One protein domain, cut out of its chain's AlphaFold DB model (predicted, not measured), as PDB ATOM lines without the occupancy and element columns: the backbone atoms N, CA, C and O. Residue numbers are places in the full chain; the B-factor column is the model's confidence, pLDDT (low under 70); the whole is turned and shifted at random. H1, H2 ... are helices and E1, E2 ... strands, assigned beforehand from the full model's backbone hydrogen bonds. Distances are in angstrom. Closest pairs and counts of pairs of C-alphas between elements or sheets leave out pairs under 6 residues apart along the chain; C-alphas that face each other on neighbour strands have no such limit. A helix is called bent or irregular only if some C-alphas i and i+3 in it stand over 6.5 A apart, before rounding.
ATOM      1  N   THR A  39      50.500 -46.576  44.961       96.94
ATOM      2  CA  THR A  39      51.884 -46.140  44.793       96.94
ATOM      3  C   THR A  39      52.052 -45.489  43.434       96.94
ATOM      4  O   THR A  39      51.554 -45.999  42.434       96.94
ATOM      5  N   VAL A  40      52.764 -44.364  43.401       98.31
ATOM      6  CA  VAL A  40      53.009 -43.628  42.161       98.31
ATOM      7  C   VAL A  40      53.941 -44.411  41.239       98.31
ATOM      8  O   VAL A  40      55.050 -44.784  41.636       98.31
ATOM      9  N   THR A  41      53.502 -44.608  39.997       98.31
ATOM     10  CA  THR A  41      54.266 -45.220  38.897       98.31
ATOM     11  C   THR A  41      54.350 -44.262  37.708       98.31
ATOM     12  O   THR A  41      53.800 -43.164  37.770       98.31
ATOM     13  N   GLY A  42      55.024 -44.677  36.635       98.19
ATOM     14  CA  GLY A  42      55.155 -43.904  35.396       98.19
ATOM     15  C   GLY A  42      56.401 -43.021  35.359       98.19
ATOM     16  O   GLY A  42      57.040 -42.771  36.388       98.19
ATOM     17  N   GLN A  43      56.788 -42.601  34.158       98.50
ATOM     18  CA  GLN A  43      58.016 -41.837  33.924       98.50
ATOM     19  C   GLN A  43      57.781 -40.324  33.917       98.50
ATOM     20  O   GLN A  43      58.658 -39.582  34.345       98.50
ATOM     21  N   GLY A  44      56.595 -39.872  33.519       98.06
ATOM     22  CA  GLY A  44      56.370 -38.487  33.132       98.06
ATOM     23  C   GLY A  44      56.940 -38.214  31.740       98.06
ATOM     24  O   GLY A  44      57.330 -39.123  31.005       98.06
ATOM     25  N   LYS A  45      56.961 -36.940  31.346       98.06
ATOM     26  CA  LYS A  45      57.559 -36.506  30.078       98.06
ATOM     27  C   LYS A  45      58.470 -35.314  30.283       98.06
ATOM     28  O   LYS A  45      58.160 -34.424  31.075       98.06
ATOM     29  N   ASP A  46      59.544 -35.257  29.509       96.00
ATOM     30  CA  ASP A  46      60.370 -34.059  29.441       96.00
ATOM     31  C   ASP A  46      59.574 -32.955  28.750       96.00
ATOM     32  O   ASP A  46      58.989 -33.144  27.679       96.00
ATOM     33  N   VAL A  47      59.521 -31.796  29.396       93.31
ATOM     34  CA  VAL A  47      58.750 -30.651  28.929       93.31
ATOM     35  C   VAL A  47      59.714 -29.552  28.522       93.31
ATOM     36  O   VAL A  47      60.559 -29.131  29.307       93.31
ATOM     37  N   THR A  48      59.567 -29.057  27.295       89.75
ATOM     38  CA  THR A  48      60.318 -27.906  26.788       89.75
ATOM     39  C   THR A  48      59.417 -26.673  26.726       89.75
ATOM     40  O   THR A  48      58.231 -26.754  26.398       89.75
ATOM     41  N   GLY A  49      59.964 -25.502  27.060       93.00
ATOM     42  CA  GLY A  49      59.212 -24.245  27.061       93.00
ATOM     43  C   GLY A  49      58.179 -24.136  28.194       93.00
ATOM     44  O   GLY A  49      58.441 -24.519  29.334       93.00
ATOM     45  N   ILE A  50      57.014 -23.550  27.892       95.12
ATOM     46  CA  ILE A  50      55.960 -23.288  28.886       95.12
ATOM     47  C   ILE A  50      55.133 -24.558  29.103       95.12
ATOM     48  O   ILE A  50      54.329 -24.934  28.250       95.12
ATOM     49  N   TRP A  51      55.258 -25.165  30.279       97.50
ATOM     50  CA  TRP A  51      54.654 -26.454  30.602       97.50
ATOM     51  C   TRP A  51      53.135 -26.471  30.428       97.50
ATOM     52  O   TRP A  51      52.592 -27.285  29.681       97.50
ATOM     53  N   LEU A  52      52.429 -25.532  31.062       96.88
ATOM     54  CA  LEU A  52      50.965 -25.501  31.024       96.88
ATOM     55  C   LEU A  52      50.385 -24.852  29.757       96.88
ATOM     56  O   LEU A  52      49.176 -24.627  29.696       96.88
ATOM     57  N   ALA A  53      51.195 -24.570  28.729       93.31
ATOM     58  CA  ALA A  53      50.676 -24.084  27.450       93.31
ATOM     59  C   ALA A  53      49.772 -25.127  26.765       93.31
ATOM     60  O   ALA A  53      48.730 -24.770  26.216       93.31
ATOM     61  N   GLY A  54      50.114 -26.418  26.878       90.69
ATOM     62  CA  GLY A  54      49.343 -27.531  26.307       90.69
ATOM     63  C   GLY A  54      48.068 -27.903  27.074       90.69
ATOM     64  O   GLY A  54      47.260 -28.682  26.579       90.69
ATOM     65  N   ALA A  55      47.822 -27.322  28.253       94.38
ATOM     66  CA  ALA A  55      46.693 -27.678  29.125       94.38
ATOM     67  C   ALA A  55      45.298 -27.286  28.573       94.38
ATOM     68  O   ALA A  55      44.276 -27.516  29.224       94.38
ATOM     69  N   THR A  56      45.245 -26.649  27.403       93.56
ATOM     70  CA  THR A  56      44.012 -26.197  26.724       93.56
ATOM     71  C   THR A  56      43.702 -26.984  25.448       93.56
ATOM     72  O   THR A  56      42.816 -26.595  24.695       93.56
ATOM     73  N   SER A  57      44.442 -28.060  25.175       91.75
ATOM     74  CA  SER A  57      44.363 -28.811  23.920       91.75
ATOM     75  C   SER A  57      44.655 -30.296  24.124       91.75
ATOM     76  O   SER A  57      45.332 -30.663  25.084       91.75
ATOM     77  N   GLY A  58      44.201 -31.145  23.196       91.56
ATOM     78  CA  GLY A  58      44.473 -32.587  23.233       91.56
ATOM     79  C   GLY A  58      44.047 -33.218  24.562       91.56
ATOM     80  O   GLY A  58      42.967 -32.921  25.062       91.56
ATOM     81  N   LEU A  59      44.915 -34.035  25.160       89.69
ATOM     82  CA  LEU A  59      44.696 -34.608  26.497       89.69
ATOM     83  C   LEU A  59      45.165 -33.695  27.645       89.69
ATOM     84  O   LEU A  59      44.948 -34.020  28.808       89.69
ATOM     85  N   GLY A  60      45.774 -32.545  27.342       95.38
ATOM     86  CA  GLY A  60      46.385 -31.640  28.315       95.38
ATOM     87  C   GLY A  60      47.913 -31.697  28.335       95.38
ATOM     88  O   GLY A  60      48.553 -32.265  27.452       95.38
ATOM     89  N   ALA A  61      48.503 -31.061  29.349       97.62
ATOM     90  CA  ALA A  61      49.945 -31.055  29.565       97.62
ATOM     91  C   ALA A  61      50.365 -32.279  30.402       97.62
ATOM     92  O   ALA A  61      49.785 -32.489  31.467       97.62
ATOM     93  N   PRO A  62      51.372 -33.065  29.988       98.19
ATOM     94  CA  PRO A  62      51.801 -34.245  30.739       98.19
ATOM     95  C   PRO A  62      52.431 -33.861  32.084       98.19
ATOM     96  O   PRO A  62      52.867 -32.720  32.270       98.19
ATOM     97  N   ILE A  63      52.520 -34.811  33.019       98.62
ATOM     98  CA  ILE A  63      53.310 -34.616  34.243       98.62
ATOM     99  C   ILE A  63      54.808 -34.568  33.879       98.62
ATOM    100  O   ILE A  63      55.284 -35.498  33.226       98.62
ATOM    101  N   PRO A  64      55.563 -33.524  34.280       98.56
ATOM    102  CA  PRO A  64      56.987 -33.430  33.974       98.56
ATOM    103  C   PRO A  64      57.796 -34.549  34.635       98.56
ATOM    104  O   PRO A  64      57.525 -34.888  35.790       98.56
ATOM    105  N   THR A  65      58.816 -35.072  33.945       98.62
ATOM    106  CA  THR A  65      59.717 -36.122  34.467       98.62
ATOM    107  C   THR A  65      60.293 -35.752  35.835       98.62
ATOM    108  O   THR A  65      60.225 -36.543  36.770       98.62
ATOM    109  N   GLU A  66      60.745 -34.504  36.013       97.75
ATOM    110  CA  GLU A  66      61.311 -34.035  37.290       97.75
ATOM    111  C   GLU A  66      60.315 -34.103  38.465       97.75
ATOM    112  O   GLU A  66      60.707 -34.239  39.624       97.75
ATOM    113  N   ILE A  67      59.013 -33.999  38.180       98.69
ATOM    114  CA  ILE A  67      57.945 -34.090  39.180       98.69
ATOM    115  C   ILE A  67      57.567 -35.551  39.405       98.69
ATOM    116  O   ILE A  67      57.345 -35.959  40.547       98.69
ATOM    117  N   ALA A  68      57.527 -36.348  38.336       98.62
ATOM    118  CA  ALA A  68      57.334 -37.787  38.414       98.62
ATOM    119  C   ALA A  68      58.414 -38.444  39.284       98.62
ATOM    120  O   ALA A  68      58.072 -39.160  40.222       98.62
ATOM    121  N   ASP A  69      59.692 -38.135  39.057       98.56
ATOM    122  CA  ASP A  69      60.833 -38.662  39.815       98.56
ATOM    123  C   ASP A  69      60.716 -38.383  41.317       98.56
ATOM    124  O   ASP A  69      60.982 -39.254  42.145       98.56
ATOM    125  N   GLN A  70      60.248 -37.188  41.690       98.56
ATOM    126  CA  GLN A  70      60.045 -36.825  43.093       98.56
ATOM    127  C   GLN A  70      58.921 -37.611  43.770       98.56
ATOM    128  O   GLN A  70      58.892 -37.689  45.003       98.56
ATOM    129  N   LEU A  71      57.953 -38.131  43.016       98.69
ATOM    130  CA  LEU A  71      56.766 -38.794  43.558       98.69
ATOM    131  C   LEU A  71      56.801 -40.311  43.388       98.69
ATOM    132  O   LEU A  71      56.172 -41.006  44.186       98.69
ATOM    133  N   ARG A  72      57.522 -40.822  42.386       98.44
ATOM    134  CA  ARG A  72      57.586 -42.241  42.033       98.44
ATOM    135  C   ARG A  72      57.985 -43.087  43.239       98.44
ATOM    136  O   ARG A  72      58.893 -42.743  43.992       98.44
ATOM    137  N   GLY A  73      57.270 -44.190  43.441       98.00
ATOM    138  CA  GLY A  73      57.483 -45.091  44.573       98.00
ATOM    139  C   GLY A  73      56.878 -44.620  45.899       98.00
ATOM    140  O   GLY A  73      56.841 -45.403  46.845       98.00
ATOM    141  N   LYS A  74      56.349 -43.390  45.997       98.44
ATOM    142  CA  LYS A  74      55.609 -42.948  47.188       98.44
ATOM    143  C   LYS A  74      54.178 -43.475  47.158       98.44
ATOM    144  O   LYS A  74      53.518 -43.432  46.118       98.44
ATOM    145  N   SER A  75      53.694 -43.919  48.313       96.81
ATOM    146  CA  SER A  75      52.307 -44.348  48.497       96.81
ATOM    147  C   SER A  75      51.443 -43.226  49.064       96.81
ATOM    148  O   SER A  75      51.866 -42.463  49.934       96.81
ATOM    149  N   PHE A  76      50.208 -43.148  48.584       96.00
ATOM    150  CA  PHE A  76      49.219 -42.156  48.977       96.00
ATOM    151  C   PHE A  76      47.927 -42.861  49.365       96.00
ATOM    152  O   PHE A  76      47.510 -43.789  48.683       96.00
ATOM    153  N   GLY A  77      47.290 -42.419  50.453       90.50
ATOM    154  CA  GLY A  77      46.022 -42.996  50.914       90.50
ATOM    155  C   GLY A  77      44.812 -42.548  50.094       90.50
ATOM    156  O   GLY A  77      43.778 -43.194  50.137       90.50
ATOM    157  N   THR A  78      44.927 -41.432  49.369       88.44
ATOM    158  CA  THR A  78      43.877 -40.912  48.481       88.44
ATOM    159  C   THR A  78      44.479 -40.167  47.294       88.44
ATOM    160  O   THR A  78      45.567 -39.583  47.397       88.44
ATOM    161  N   PHE A  79      43.719 -40.053  46.202       90.69
ATOM    162  CA  PHE A  79      44.142 -39.252  45.054       90.69
ATOM    163  C   PHE A  79      44.306 -37.761  45.393       90.69
ATOM    164  O   PHE A  79      45.167 -37.094  44.824       90.69
ATOM    165  N   ASP A  80      43.536 -37.212  46.344       92.19
ATOM    166  CA  ASP A  80      43.737 -35.819  46.768       92.19
ATOM    167  C   ASP A  80      45.076 -35.636  47.496       92.19
ATOM    168  O   ASP A  80      45.780 -34.659  47.243       92.19
ATOM    169  N   SER A  81      45.485 -36.594  48.335       97.12
ATOM    170  CA  SER A  81      46.794 -36.536  48.998       97.12
ATOM    171  C   SER A  81      47.947 -36.573  47.985       97.12
ATOM    172  O   SER A  81      48.885 -35.778  48.106       97.12
ATOM    173  N   PHE A  82      47.810 -37.378  46.925       97.94
ATOM    174  CA  PHE A  82      48.708 -37.371  45.769       97.94
ATOM    175  C   PHE A  82      48.678 -36.024  45.030       97.94
ATOM    176  O   PHE A  82      49.720 -35.397  44.857       97.94
ATOM    177  N   ARG A  83      47.493 -35.512  44.665       98.25
ATOM    178  CA  ARG A  83      47.324 -34.214  43.984       98.25
ATOM    179  C   ARG A  83      48.000 -33.088  44.767       98.25
ATOM    180  O   ARG A  83      48.635 -32.218  44.177       98.25
ATOM    181  N   ARG A  84      47.862 -33.074  46.097       98.56
ATOM    182  CA  ARG A  84      48.520 -32.086  46.961       98.56
ATOM    183  C   ARG A  84      50.037 -32.221  46.926       98.56
ATOM    184  O   ARG A  84      50.715 -31.200  46.846       98.56
ATOM    185  N   ALA A  85      50.561 -33.443  46.985       98.75
ATOM    186  CA  ALA A  85      51.995 -33.694  46.887       98.75
ATOM    187  C   ALA A  85      52.560 -33.284  45.521       98.75
ATOM    188  O   ALA A  85      53.610 -32.652  45.477       98.75
ATOM    189  N   LEU A  86      51.826 -33.539  44.436       98.81
ATOM    190  CA  LEU A  86      52.187 -33.108  43.087       98.81
ATOM    191  C   LEU A  86      52.340 -31.593  42.997       98.81
ATOM    192  O   LEU A  86      53.380 -31.108  42.563       98.81
ATOM    193  N   TRP A  87      51.359 -30.824  43.475       98.81
ATOM    194  CA  TRP A  87      51.483 -29.363  43.446       98.81
ATOM    195  C   TRP A  87      52.586 -28.839  44.363       98.81
ATOM    196  O   TRP A  87      53.237 -27.861  44.010       98.81
ATOM    197  N   LYS A  88      52.858 -29.501  45.492       98.88
ATOM    198  CA  LYS A  88      54.009 -29.155  46.339       98.88
ATOM    199  C   LYS A  88      55.343 -29.406  45.644       98.88
ATOM    200  O   LYS A  88      56.216 -28.553  45.742       98.88
ATOM    201  N   ALA A  89      55.483 -30.532  44.943       98.75
ATOM    202  CA  ALA A  89      56.677 -30.847  44.161       98.75
ATOM    203  C   ALA A  89      56.910 -29.784  43.078       98.75
ATOM    204  O   ALA A  89      58.007 -29.243  42.977       98.75
ATOM    205  N   VAL A  90      55.853 -29.380  42.361       98.62
ATOM    206  CA  VAL A  90      55.929 -28.256  41.413       98.62
ATOM    207  C   VAL A  90      56.367 -26.978  42.128       98.62
ATOM    208  O   VAL A  90      57.303 -26.331  41.677       98.62
ATOM    209  N   GLY A  91      55.753 -26.646  43.269       98.25
ATOM    210  CA  GLY A  91      56.061 -25.458  44.077       98.25
ATOM    211  C   GLY A  91      57.480 -25.397  44.669       98.25
ATOM    212  O   GLY A  91      57.872 -24.341  45.170       98.25
ATOM    213  N   GLY A  92      58.221 -26.508  44.638       97.62
ATOM    214  CA  GLY A  92      59.627 -26.608  45.042       97.62
ATOM    215  C   GLY A  92      60.605 -26.852  43.887       97.62
ATOM    216  O   GLY A  92      61.793 -27.015  44.146       97.62
ATOM    217  N   SER A  93      60.124 -26.901  42.642       97.31
ATOM    218  CA  SER A  93      60.926 -27.148  41.431       97.31
ATOM    219  C   SER A  93      61.254 -25.856  40.675       97.31
ATOM    220  O   SER A  93      60.704 -24.802  40.988       97.31
ATOM    221  N   GLY A  94      62.078 -25.944  39.625       96.50
ATOM    222  CA  GLY A  94      62.347 -24.821  38.716       96.50
ATOM    223  C   GLY A  94      61.126 -24.371  37.902       96.50
ATOM    224  O   GLY A  94      61.069 -23.231  37.450       96.50
ATOM    225  N   LEU A  95      60.086 -25.208  37.781       97.06
ATOM    226  CA  LEU A  95      58.860 -24.858  37.047       97.06
ATOM    227  C   LEU A  95      58.140 -23.643  37.626       97.06
ATOM    228  O   LEU A  95      57.378 -23.000  36.904       97.06
ATOM    229  N   VAL A  96      58.361 -23.319  38.908       97.19
ATOM    230  CA  VAL A  96      57.735 -22.163  39.567       97.19
ATOM    231  C   VAL A  96      58.018 -20.844  38.858       97.19
ATOM    232  O   VAL A  96      57.175 -19.955  38.925       97.19
ATOM    233  N   GLU A  97      59.127 -20.739  38.122       97.50
ATOM    234  CA  GLU A  97      59.487 -19.548  37.339       97.50
ATOM    235  C   GLU A  97      58.450 -19.207  36.253       97.50
ATOM    236  O   GLU A  97      58.366 -18.071  35.794       97.50
ATOM    237  N   GLN A  98      57.607 -20.169  35.861       97.62
ATOM    238  CA  GLN A  98      56.539 -19.973  34.877       97.62
ATOM    239  C   GLN A  98      55.227 -19.446  35.490       97.62
ATOM    240  O   GLN A  98      54.244 -19.230  34.773       97.62
ATOM    241  N   PHE A  99      55.171 -19.280  36.815       97.81
ATOM    242  CA  PHE A  99      53.959 -18.943  37.557       97.81
ATOM    243  C   PHE A  99      54.081 -17.591  38.261       97.81
ATOM    244  O   PHE A  99      55.162 -17.106  38.560       97.81
ATOM    245  N   THR A 100      52.934 -16.982  38.561       98.19
ATOM    246  CA  THR A 100      52.876 -15.803  39.434       98.19
ATOM    247  C   THR A 100      53.101 -16.194  40.893       98.19
ATOM    248  O   THR A 100      52.716 -17.296  41.286       98.19
ATOM    249  N   ASP A 101      53.586 -15.269  41.722       98.31
ATOM    250  CA  ASP A 101      53.840 -15.497  43.156       98.31
ATOM    251  C   ASP A 101      52.628 -16.099  43.885       98.31
ATOM    252  O   ASP A 101      52.729 -17.135  44.536       98.31
ATOM    253  N   ASN A 102      51.429 -15.555  43.647       98.38
ATOM    254  CA  ASN A 102      50.186 -16.097  44.208       98.38
ATOM    255  C   ASN A 102      49.936 -17.566  43.827       98.38
ATOM    256  O   ASN A 102      49.335 -18.321  44.592       98.38
ATOM    257  N   ASN A 103      50.316 -17.982  42.618       98.50
ATOM    258  CA  ASN A 103      50.200 -19.377  42.201       98.50
ATOM    259  C   ASN A 103      51.307 -20.242  42.808       98.50
ATOM    260  O   ASN A 103      51.023 -21.384  43.169       98.50
ATOM    261  N   VAL A 104      52.516 -19.706  42.965       98.69
ATOM    262  CA  VAL A 104      53.617 -20.379  43.661       98.69
ATOM    263  C   VAL A 104      53.239 -20.663  45.117       98.69
ATOM    264  O   VAL A 104      53.313 -21.814  45.545       98.69
ATOM    265  N   ASP A 105      52.724 -19.674  45.848       98.56
ATOM    266  CA  ASP A 105      52.298 -19.837  47.245       98.56
ATOM    267  C   ASP A 105      51.197 -20.892  47.388       98.56
ATOM    268  O   ASP A 105      51.260 -21.784  48.237       98.56
ATOM    269  N   ARG A 106      50.218 -20.880  46.477       98.50
ATOM    270  CA  ARG A 106      49.184 -21.923  46.417       98.50
ATOM    271  C   ARG A 106      49.786 -23.314  46.238       98.50
ATOM    272  O   ARG A 106      49.373 -24.244  46.933       98.50
ATOM    273  N   MET A 107      50.730 -23.466  45.315       98.62
ATOM    274  CA  MET A 107      51.370 -24.751  45.028       98.62
ATOM    275  C   MET A 107      52.194 -25.254  46.215       98.62
ATOM    276  O   MET A 107      52.059 -26.420  46.585       98.62
ATOM    277  N   ARG A 108      52.920 -24.369  46.911       98.00
ATOM    278  CA  ARG A 108      53.634 -24.687  48.163       98.00
ATOM    279  C   ARG A 108      52.702 -25.203  49.272       98.00
ATOM    280  O   ARG A 108      53.079 -26.075  50.055       98.00
ATOM    281  N   GLU A 109      51.442 -24.770  49.291       97.94
ATOM    282  CA  GLU A 109      50.402 -25.296  50.193       97.94
ATOM    283  C   GLU A 109      49.720 -26.597  49.694       97.94
ATOM    284  O   GLU A 109      48.892 -27.199  50.395       97.94
ATOM    285  N   GLY A 110      50.060 -27.072  48.492       96.50
ATOM    286  CA  GLY A 110      49.452 -28.234  47.823       96.50
ATOM    287  C   GLY A 110      48.153 -27.922  47.071       96.50
ATOM    288  O   GLY A 110      47.375 -28.822  46.724       96.50
ATOM    289  N   LYS A 111      47.862 -26.643  46.827       96.94
ATOM    290  CA  LYS A 111      46.715 -26.205  46.025       96.94
ATOM    291  C   LYS A 111      47.137 -26.084  44.563       96.94
ATOM    292  O   LYS A 111      48.202 -25.568  44.253       96.94
ATOM    293  N   ALA A 112      46.247 -26.480  43.656       97.31
ATOM    294  CA  ALA A 112      46.465 -26.267  42.231       97.31
ATOM    295  C   ALA A 112      46.549 -24.760  41.893       97.31
ATOM    296  O   ALA A 112      45.766 -23.958  42.454       97.31
ATOM    297  N   PRO A 113      47.433 -24.368  40.955       98.25
ATOM    298  CA  PRO A 113      47.502 -23.004  40.458       98.25
ATOM    299  C   PRO A 113      46.187 -22.626  39.763       98.25
ATOM    300  O   PRO A 113      45.396 -23.474  39.333       98.25
ATOM    301  N   LYS A 114      45.894 -21.329  39.708       97.69
ATOM    302  CA  LYS A 114      44.726 -20.790  39.010       97.69
ATOM    303  C   LYS A 114      44.967 -20.768  37.507       97.69
ATOM    304  O   LYS A 114      46.008 -20.298  37.055       97.69
ATOM    305  N   ALA A 115      43.961 -21.209  36.755       95.12
ATOM    306  CA  ALA A 115      43.919 -21.035  35.310       95.12
ATOM    307  C   ALA A 115      43.600 -19.572  34.953       95.12
ATOM    308  O   ALA A 115      43.020 -18.817  35.759       95.12
ATOM    309  N   ARG A 116      43.948 -19.177  33.720       95.62
ATOM    310  CA  ARG A 116      43.573 -17.870  33.159       95.62
ATOM    311  C   ARG A 116      42.057 -17.736  33.173       95.62
ATOM    312  O   ARG A 116      41.348 -18.723  33.026       95.62
ATOM    313  N   TYR A 117      41.554 -16.511  33.322       94.88
ATOM    314  CA  TYR A 117      40.114 -16.261  33.441       94.88
ATOM    315  C   TYR A 117      39.294 -16.891  32.299       94.88
ATOM    316  O   TYR A 117      38.295 -17.551  32.568       94.88
ATOM    317  N   ARG A 118      39.777 -16.769  31.054       95.75
ATOM    318  CA  ARG A 118      39.151 -17.348  29.850       95.75
ATOM    319  C   ARG A 118      39.087 -18.881  29.810       95.75
ATOM    320  O   ARG A 118      38.264 -19.418  29.077       95.75
ATOM    321  N   ASP A 119      39.914 -19.559  30.605       94.94
ATOM    322  CA  ASP A 119      40.033 -21.024  30.615       94.94
ATOM    323  C   ASP A 119      39.318 -21.656  31.830       94.94
ATOM    324  O   ASP A 119      39.421 -22.857  32.093       94.94
ATOM    325  N   ARG A 120      38.583 -20.843  32.601       93.44
ATOM    326  CA  ARG A 120      37.754 -21.281  33.734       93.44
ATOM    327  C   ARG A 120      36.392 -21.786  33.256       93.44
ATOM    328  O   ARG A 120      35.914 -21.409  32.191       93.44
ATOM    329  N   ALA A 121      35.728 -22.571  34.102       86.06
ATOM    330  CA  ALA A 121      34.363 -23.039  33.885       86.06
ATOM    331  C   ALA A 121      33.518 -22.849  35.156       86.06
ATOM    332  O   ALA A 121      33.557 -23.653  36.092       86.06
ATOM    333  N   GLY A 122      32.770 -21.743  35.218       90.19
ATOM    334  CA  GLY A 122      32.004 -21.365  36.407       90.19
ATOM    335  C   GLY A 122      32.903 -21.243  37.644       90.19
ATOM    336  O   GLY A 122      33.878 -20.493  37.649       90.19
ATOM    337  N   LYS A 123      32.598 -22.009  38.701       90.00
ATOM    338  CA  LYS A 123      33.397 -22.035  39.943       90.00
ATOM    339  C   LYS A 123      34.739 -22.775  39.784       90.00
ATOM    340  O   LYS A 123      35.666 -22.538  40.568       90.00
ATOM    341  N   ARG A 124      34.881 -23.635  38.766       87.06
ATOM    342  CA  ARG A 124      36.122 -24.371  38.474       87.06
ATOM    343  C   ARG A 124      37.128 -23.409  37.853       87.06
ATOM    344  O   ARG A 124      36.974 -22.951  36.724       87.06
ATOM    345  N   SER A 125      38.133 -23.044  38.643       93.00
ATOM    346  CA  SER A 125      39.054 -21.938  38.333       93.00
ATOM    347  C   SER A 125      40.534 -22.286  38.487       93.00
ATOM    348  O   SER A 125      41.394 -21.440  38.242       93.00
ATOM    349  N   SER A 126      40.835 -23.505  38.917       95.31
ATOM    350  CA  SER A 126      42.191 -24.031  39.062       95.31
ATOM    351  C   SER A 126      42.449 -25.090  38.004       95.31
ATOM    352  O   SER A 126      41.494 -25.692  37.534       95.31
ATOM    353  N   PHE A 127      43.711 -25.310  37.647       96.69
ATOM    354  CA  PHE A 127      44.078 -26.464  36.829       96.69
ATOM    355  C   PHE A 127      43.660 -27.770  37.514       96.69
ATOM    356  O   PHE A 127      43.615 -27.858  38.747       96.69
ATOM    357  N   GLU A 128      43.349 -28.773  36.706       95.75
ATOM    358  CA  GLU A 128      42.804 -30.053  37.144       95.75
ATOM    359  C   GLU A 128      43.661 -31.198  36.604       95.75
ATOM    360  O   GLU A 128      44.315 -31.051  35.574       95.75
ATOM    361  N   LEU A 129      43.670 -32.324  37.320       95.62
ATOM    362  CA  LEU A 129      44.297 -33.556  36.849       95.62
ATOM    363  C   LEU A 129      43.239 -34.409  36.152       95.62
ATOM    364  O   LEU A 129      42.187 -34.689  36.738       95.62
ATOM    365  N   HIS A 130      43.537 -34.804  34.924       91.88
ATOM    366  CA  HIS A 130      42.720 -35.647  34.068       91.88
ATOM    367  C   HIS A 130      43.423 -36.988  33.846       91.88
ATOM    368  O   HIS A 130      44.621 -37.010  33.563       91.88
ATOM    369  N   HIS A 131      42.676 -38.081  33.984       92.81
ATOM    370  CA  HIS A 131      43.125 -39.422  33.617       92.81
ATOM    371  C   HIS A 131      42.808 -39.657  32.142       92.81
ATOM    372  O   HIS A 131      41.638 -39.542  31.783       92.81
ATOM    373  N   ALA A 132      43.817 -39.952  31.319       89.94
ATOM    374  CA  ALA A 132      43.629 -40.203  29.889       89.94
ATOM    375  C   ALA A 132      42.825 -41.490  29.651       89.94
ATOM    376  O   ALA A 132      41.795 -41.467  28.981       89.94
ATOM    377  N   ASP A 133      43.253 -42.578  30.283       85.69
ATOM    378  CA  ASP A 133      42.467 -43.786  30.466       85.69
ATOM    379  C   ASP A 133      41.628 -43.611  31.731       85.69
ATOM    380  O   ASP A 133      42.152 -43.518  32.849       85.69
ATOM    381  N   GLU A 134      40.309 -43.533  31.558       80.31
ATOM    382  CA  GLU A 134      39.379 -43.343  32.665       80.31
ATOM    383  C   GLU A 134      39.542 -44.435  33.723       80.31
ATOM    384  O   GLU A 134      39.523 -45.627  33.421       80.31
ATOM    385  N   VAL A 135      39.583 -44.030  34.991       79.69
ATOM    386  CA  VAL A 135      39.652 -44.967  36.125       79.69
ATOM    387  C   VAL A 135      38.485 -45.959  36.119       79.69
ATOM    388  O   VAL A 135      38.677 -47.124  36.431       79.69
ATOM    389  N   ALA A 136      37.293 -45.525  35.695       74.06
ATOM    390  CA  ALA A 136      36.139 -46.413  35.554       74.06
ATOM    391  C   ALA A 136      36.392 -47.539  34.525       74.06
ATOM    392  O   ALA A 136      35.878 -48.642  34.651       74.06
ATOM    393  N   LYS A 137      37.223 -47.298  33.512       77.12
ATOM    394  CA  LYS A 137      37.540 -48.266  32.453       77.12
ATOM    395  C   LYS A 137      38.829 -49.052  32.753       77.12
ATOM    396  O   LYS A 137      39.476 -49.528  31.826       77.12
ATOM    397  N   GLY A 138      39.225 -49.153  34.026       78.06
ATOM    398  CA  GLY A 138      40.456 -49.827  34.459       78.06
ATOM    399  C   GLY A 138      41.719 -48.959  34.366       78.06
ATOM    400  O   GLY A 138      42.837 -49.455  34.520       78.06
ATOM    401  N   GLY A 139      41.572 -47.654  34.114       85.69
ATOM    402  CA  GLY A 139      42.688 -46.715  34.064       85.69
ATOM    403  C   GLY A 139      43.418 -46.599  35.405       85.69
ATOM    404  O   GLY A 139      42.813 -46.448  36.470       85.69
ATOM    405  N   LYS A 140      44.753 -46.626  35.372       90.75
ATOM    406  CA  LYS A 140      45.570 -46.592  36.592       90.75
ATOM    407  C   LYS A 140      45.479 -45.236  37.289       90.75
ATOM    408  O   LYS A 140      45.768 -44.199  36.694       90.75
ATOM    409  N   VAL A 141      45.141 -45.253  38.580       92.19
ATOM    410  CA  VAL A 141      44.877 -44.040  39.377       92.19
ATOM    411  C   VAL A 141      46.136 -43.206  39.642       92.19
ATOM    412  O   VAL A 141      46.071 -41.979  39.566       92.19
ATOM    413  N   TYR A 142      47.258 -43.861  39.960       96.06
ATOM    414  CA  TYR A 142      48.514 -43.226  40.395       96.06
ATOM    415  C   TYR A 142      49.655 -43.365  39.372       96.06
ATOM    416  O   TYR A 142      50.811 -43.097  39.696       96.06
ATOM    417  N   ASP A 143      49.345 -43.785  38.146       98.12
ATOM    418  CA  ASP A 143      50.310 -43.785  37.051       98.12
ATOM    419  C   ASP A 143      50.393 -42.375  36.461       98.12
ATOM    420  O   ASP A 143      49.419 -41.882  35.892       98.12
ATOM    421  N   VAL A 144      51.530 -41.695  36.627       98.44
ATOM    422  CA  VAL A 144      51.681 -40.314  36.145       98.44
ATOM    423  C   VAL A 144      51.657 -40.215  34.624       98.44
ATOM    424  O   VAL A 144      51.336 -39.145  34.114       98.44
ATOM    425  N   ASP A 145      51.917 -41.312  33.906       98.31
ATOM    426  CA  ASP A 145      51.808 -41.354  32.444       98.31
ATOM    427  C   ASP A 145      50.340 -41.382  31.986       98.31
ATOM    428  O   ASP A 145      50.025 -40.952  30.876       98.31
ATOM    429  N   ASN A 146      49.432 -41.807  32.873       97.19
ATOM    430  CA  ASN A 146      47.987 -41.716  32.678       97.19
ATOM    431  C   ASN A 146      47.423 -40.338  33.078       97.19
ATOM    432  O   ASN A 146      46.227 -40.090  32.941       97.19
ATOM    433  N   LEU A 147      48.245 -39.426  33.600       96.75
ATOM    434  CA  LEU A 147      47.794 -38.136  34.114       96.75
ATOM    435  C   LEU A 147      48.207 -36.974  33.216       96.75
ATOM    436  O   LEU A 147      49.358 -36.838  32.807       96.75
ATOM    437  N   ASN A 148      47.266 -36.061  33.003       97.25
ATOM    438  CA  ASN A 148      47.502 -34.795  32.325       97.25
ATOM    439  C   ASN A 148      46.910 -33.632  33.126       97.25
ATOM    440  O   ASN A 148      45.866 -33.749  33.768       97.25
ATOM    441  N   VAL A 149      47.570 -32.481  33.073       98.12
ATOM    442  CA  VAL A 149      47.075 -31.217  33.609       98.12
ATOM    443  C   VAL A 149      46.246 -30.514  32.542       98.12
ATOM    444  O   VAL A 149      46.724 -30.233  31.443       98.12
ATOM    445  N   VAL A 150      45.012 -30.169  32.889       94.88
ATOM    446  CA  VAL A 150      44.060 -29.507  31.992       94.88
ATOM    447  C   VAL A 150      43.468 -28.263  32.636       94.88
ATOM    448  O   VAL A 150      43.398 -28.126  33.863       94.88
ATOM    449  N   THR A 151      43.031 -27.322  31.805       94.50
ATOM    450  CA  THR A 151      42.189 -26.219  32.272       94.50
ATOM    451  C   THR A 151      40.755 -26.703  32.503       94.50
ATOM    452  O   THR A 151      40.309 -27.626  31.822       94.50
ATOM    453  N   PRO A 152      39.992 -26.085  33.422       92.56
ATOM    454  CA  PRO A 152      38.603 -26.464  33.672       92.56
ATOM    455  C   PRO A 152      37.716 -26.498  32.433       92.56
ATOM    456  O   PRO A 152      36.897 -27.404  32.294       92.56
ATOM    457  N   LYS A 153      37.862 -25.505  31.548       90.44
ATOM    458  CA  LYS A 153      37.090 -25.447  30.308       90.44
ATOM    459  C   LYS A 153      37.439 -26.627  29.402       90.44
ATOM    460  O   LYS A 153      36.545 -27.370  29.020       90.44
ATOM    461  N   HIS A 154      38.730 -26.855  29.172       92.12
ATOM    462  CA  HIS A 154      39.189 -27.962  28.333       92.12
ATOM    463  C   HIS A 154      38.818 -29.334  28.906       92.12
ATOM    464  O   HIS A 154      38.418 -30.227  28.173       92.12
ATOM    465  N   HIS A 155      38.855 -29.501  30.230       87.19
ATOM    466  CA  HIS A 155      38.443 -30.755  30.859       87.19
ATOM    467  C   HIS A 155      36.965 -31.077  30.605       87.19
ATOM    468  O   HIS A 155      36.610 -32.239  30.446       87.19
ATOM    469  N   ILE A 156      36.094 -30.062  30.567       80.94
ATOM    470  CA  ILE A 156      34.693 -30.252  30.166       80.94
ATOM    471  C   ILE A 156      34.615 -30.673  28.700       80.94
ATOM    472  O   ILE A 156      33.833 -31.560  28.379       80.94
ATOM    473  N   ASP A 157      35.405 -30.048  27.831       80.25
ATOM    474  CA  ASP A 157      35.386 -30.337  26.398       80.25
ATOM    475  C   ASP A 157      35.875 -31.765  26.094       80.25
ATOM    476  O   ASP A 157      35.283 -32.429  25.247       80.25
ATOM    477  N   ILE A 158      36.866 -32.280  26.835       76.00
ATOM    478  CA  ILE A 158      37.293 -33.688  26.750       76.00
ATOM    479  C   ILE A 158      36.123 -34.632  27.067       76.00
ATOM    480  O   ILE A 158      35.813 -35.503  26.263       76.00
ATOM    481  N   HIS A 159      35.419 -34.424  28.185       75.88
ATOM    482  CA  HIS A 159      34.304 -35.295  28.607       75.88
ATOM    483  C   HIS A 159      33.011 -35.112  27.805       75.88
ATOM    484  O   HIS A 159      32.073 -35.884  27.967       75.88
ATOM    485  N   ARG A 160      32.912 -34.066  26.980       73.38
ATOM    486  CA  ARG A 160      31.787 -33.887  26.050       73.38
ATOM    487  C   ARG A 160      31.990 -34.624  24.731       73.38
ATOM    488  O   ARG A 160      31.002 -34.899  24.058       73.38
ATOM    489  N   ASN A 161      33.243 -34.871  24.357       59.31
ATOM    490  CA  ASN A 161      33.627 -35.356  23.032       59.31
ATOM    491  C   ASN A 161      34.233 -36.773  23.049       59.31
ATOM    492  O   ASN A 161      34.657 -37.243  21.992       59.31
ATOM    493  N   GLY A 162      34.311 -37.421  24.216       52.97
ATOM    494  CA  GLY A 162      34.727 -38.817  24.403       52.97
ATOM    495  C   GLY A 162      33.565 -39.681  24.869       52.97
ATOM    496  O   GLY A 162      33.570 -40.880  24.517       52.97
TER     497      GLY A 162
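Overview. This is residues 39 to 162 of the 162 residues of the protein "S-type pyocin" of Pseudomonas baetica (UniProt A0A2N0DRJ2). A short hairpin of two strands, E1 and E2, lies in the middle of a rounded body built largely of loops, with helices on different sides of it. On one side H3 packs on H2 with residues 85 to 90 and on H5 with residues 87 to 91, crossing each at a steep tilt, while H2 and H5 are apart; H1 lies beside E2, and H6 follows E2 and makes the end of the body away from H5. The printed part has 124 residues with six named helices and two named strands, in the order H1 H2 H3 H4 H5 E1 E2 H6; the sheet, E1 - E2, is antiparallel. The class is mostly helix, though named elements hold only 57 residues. The whole is compact, with a radius of gyration of the C-alphas of 13.5 A and spans of 36 by 35 by 27 A.

Along the chain. Residues 39 to 50 hold no named element. H1, residues 51 to 56, begins at C-alpha 51 (54.654, -26.454, 30.602) and is irregular: C-alphas 53 and 56 are 7.0 A apart. H2 is residues 65 to 71. H3, residues 79 to 91, is the longest helix at 18.3 A, from C-alpha 79 at (44.142, -39.252, 45.054). H4, residues 94 to 98, is neither bent nor irregular, but only just: C-alphas 94 and 97 are 6.2 A apart. H5, residues 101 to 108, spans 10.5 A. E1 is residues 128 to 131 and E2 residues 147 to 150. H6, residues 152 to 161, spans 14.7 A and ends at C-alpha 161 (33.627, -35.356, 23.032).

Arrangement. E1 and E2 form a hairpin, antiparallel at 141 degrees, with N 130 and O 148 at 2.8 A and N 128 and O 150 at 2.9 A, within hydrogen-bond range. Residues 61 to 62 also pair, antiparallel, with residues 148 to 149 of E2. The closest C-alphas of H1 and E2, Ala 55 and Val 150, are 4.3 A apart; those of E1 and H6, Glu 128 and Pro 152, are 6.5 A apart. H1 and H6 only just touch, with 3 pairs of C-alphas within 8 A, the closest Thr 56 and His 154 at 5.4 A. With residues 85 to 90 alone, H3 touches H2 at a steep tilt of 53 degrees, opposite ways; the closest C-alphas are Ile 67 and Ala 89, 6.1 A. With residues 87 to 91 alone, H3 touches H5 at a steep tilt of 49 degrees, opposite ways; the closest C-alphas are Gly 91 and Arg 108, 4.8 A. H4 and H5 are close but not clearly touching, the C-alphas of Val 96 and Val 104 being 6.1 A apart. H5 and H6 are apart. Every O i to N i+4 pair is within hydrogen-bond range in H3, H5 and H6; the counts are 2 of 3 in H2, 0 of 2 in H1 and 0 of 1 in H4, where O i to N i+3 pairs within range number 1 of 3 in H1 and 2 of 2 in H4.

Size, cuts and confidence. The two C-alphas farthest apart, Asp 101 and Lys 137, are 38.1 A apart. The printed part has no cut. The links H5 to E1, 19 residues, and E1 to E2, 15 residues, are long. Mean pLDDT of the printed part is 93.6; residues 161 to 162 are under 70.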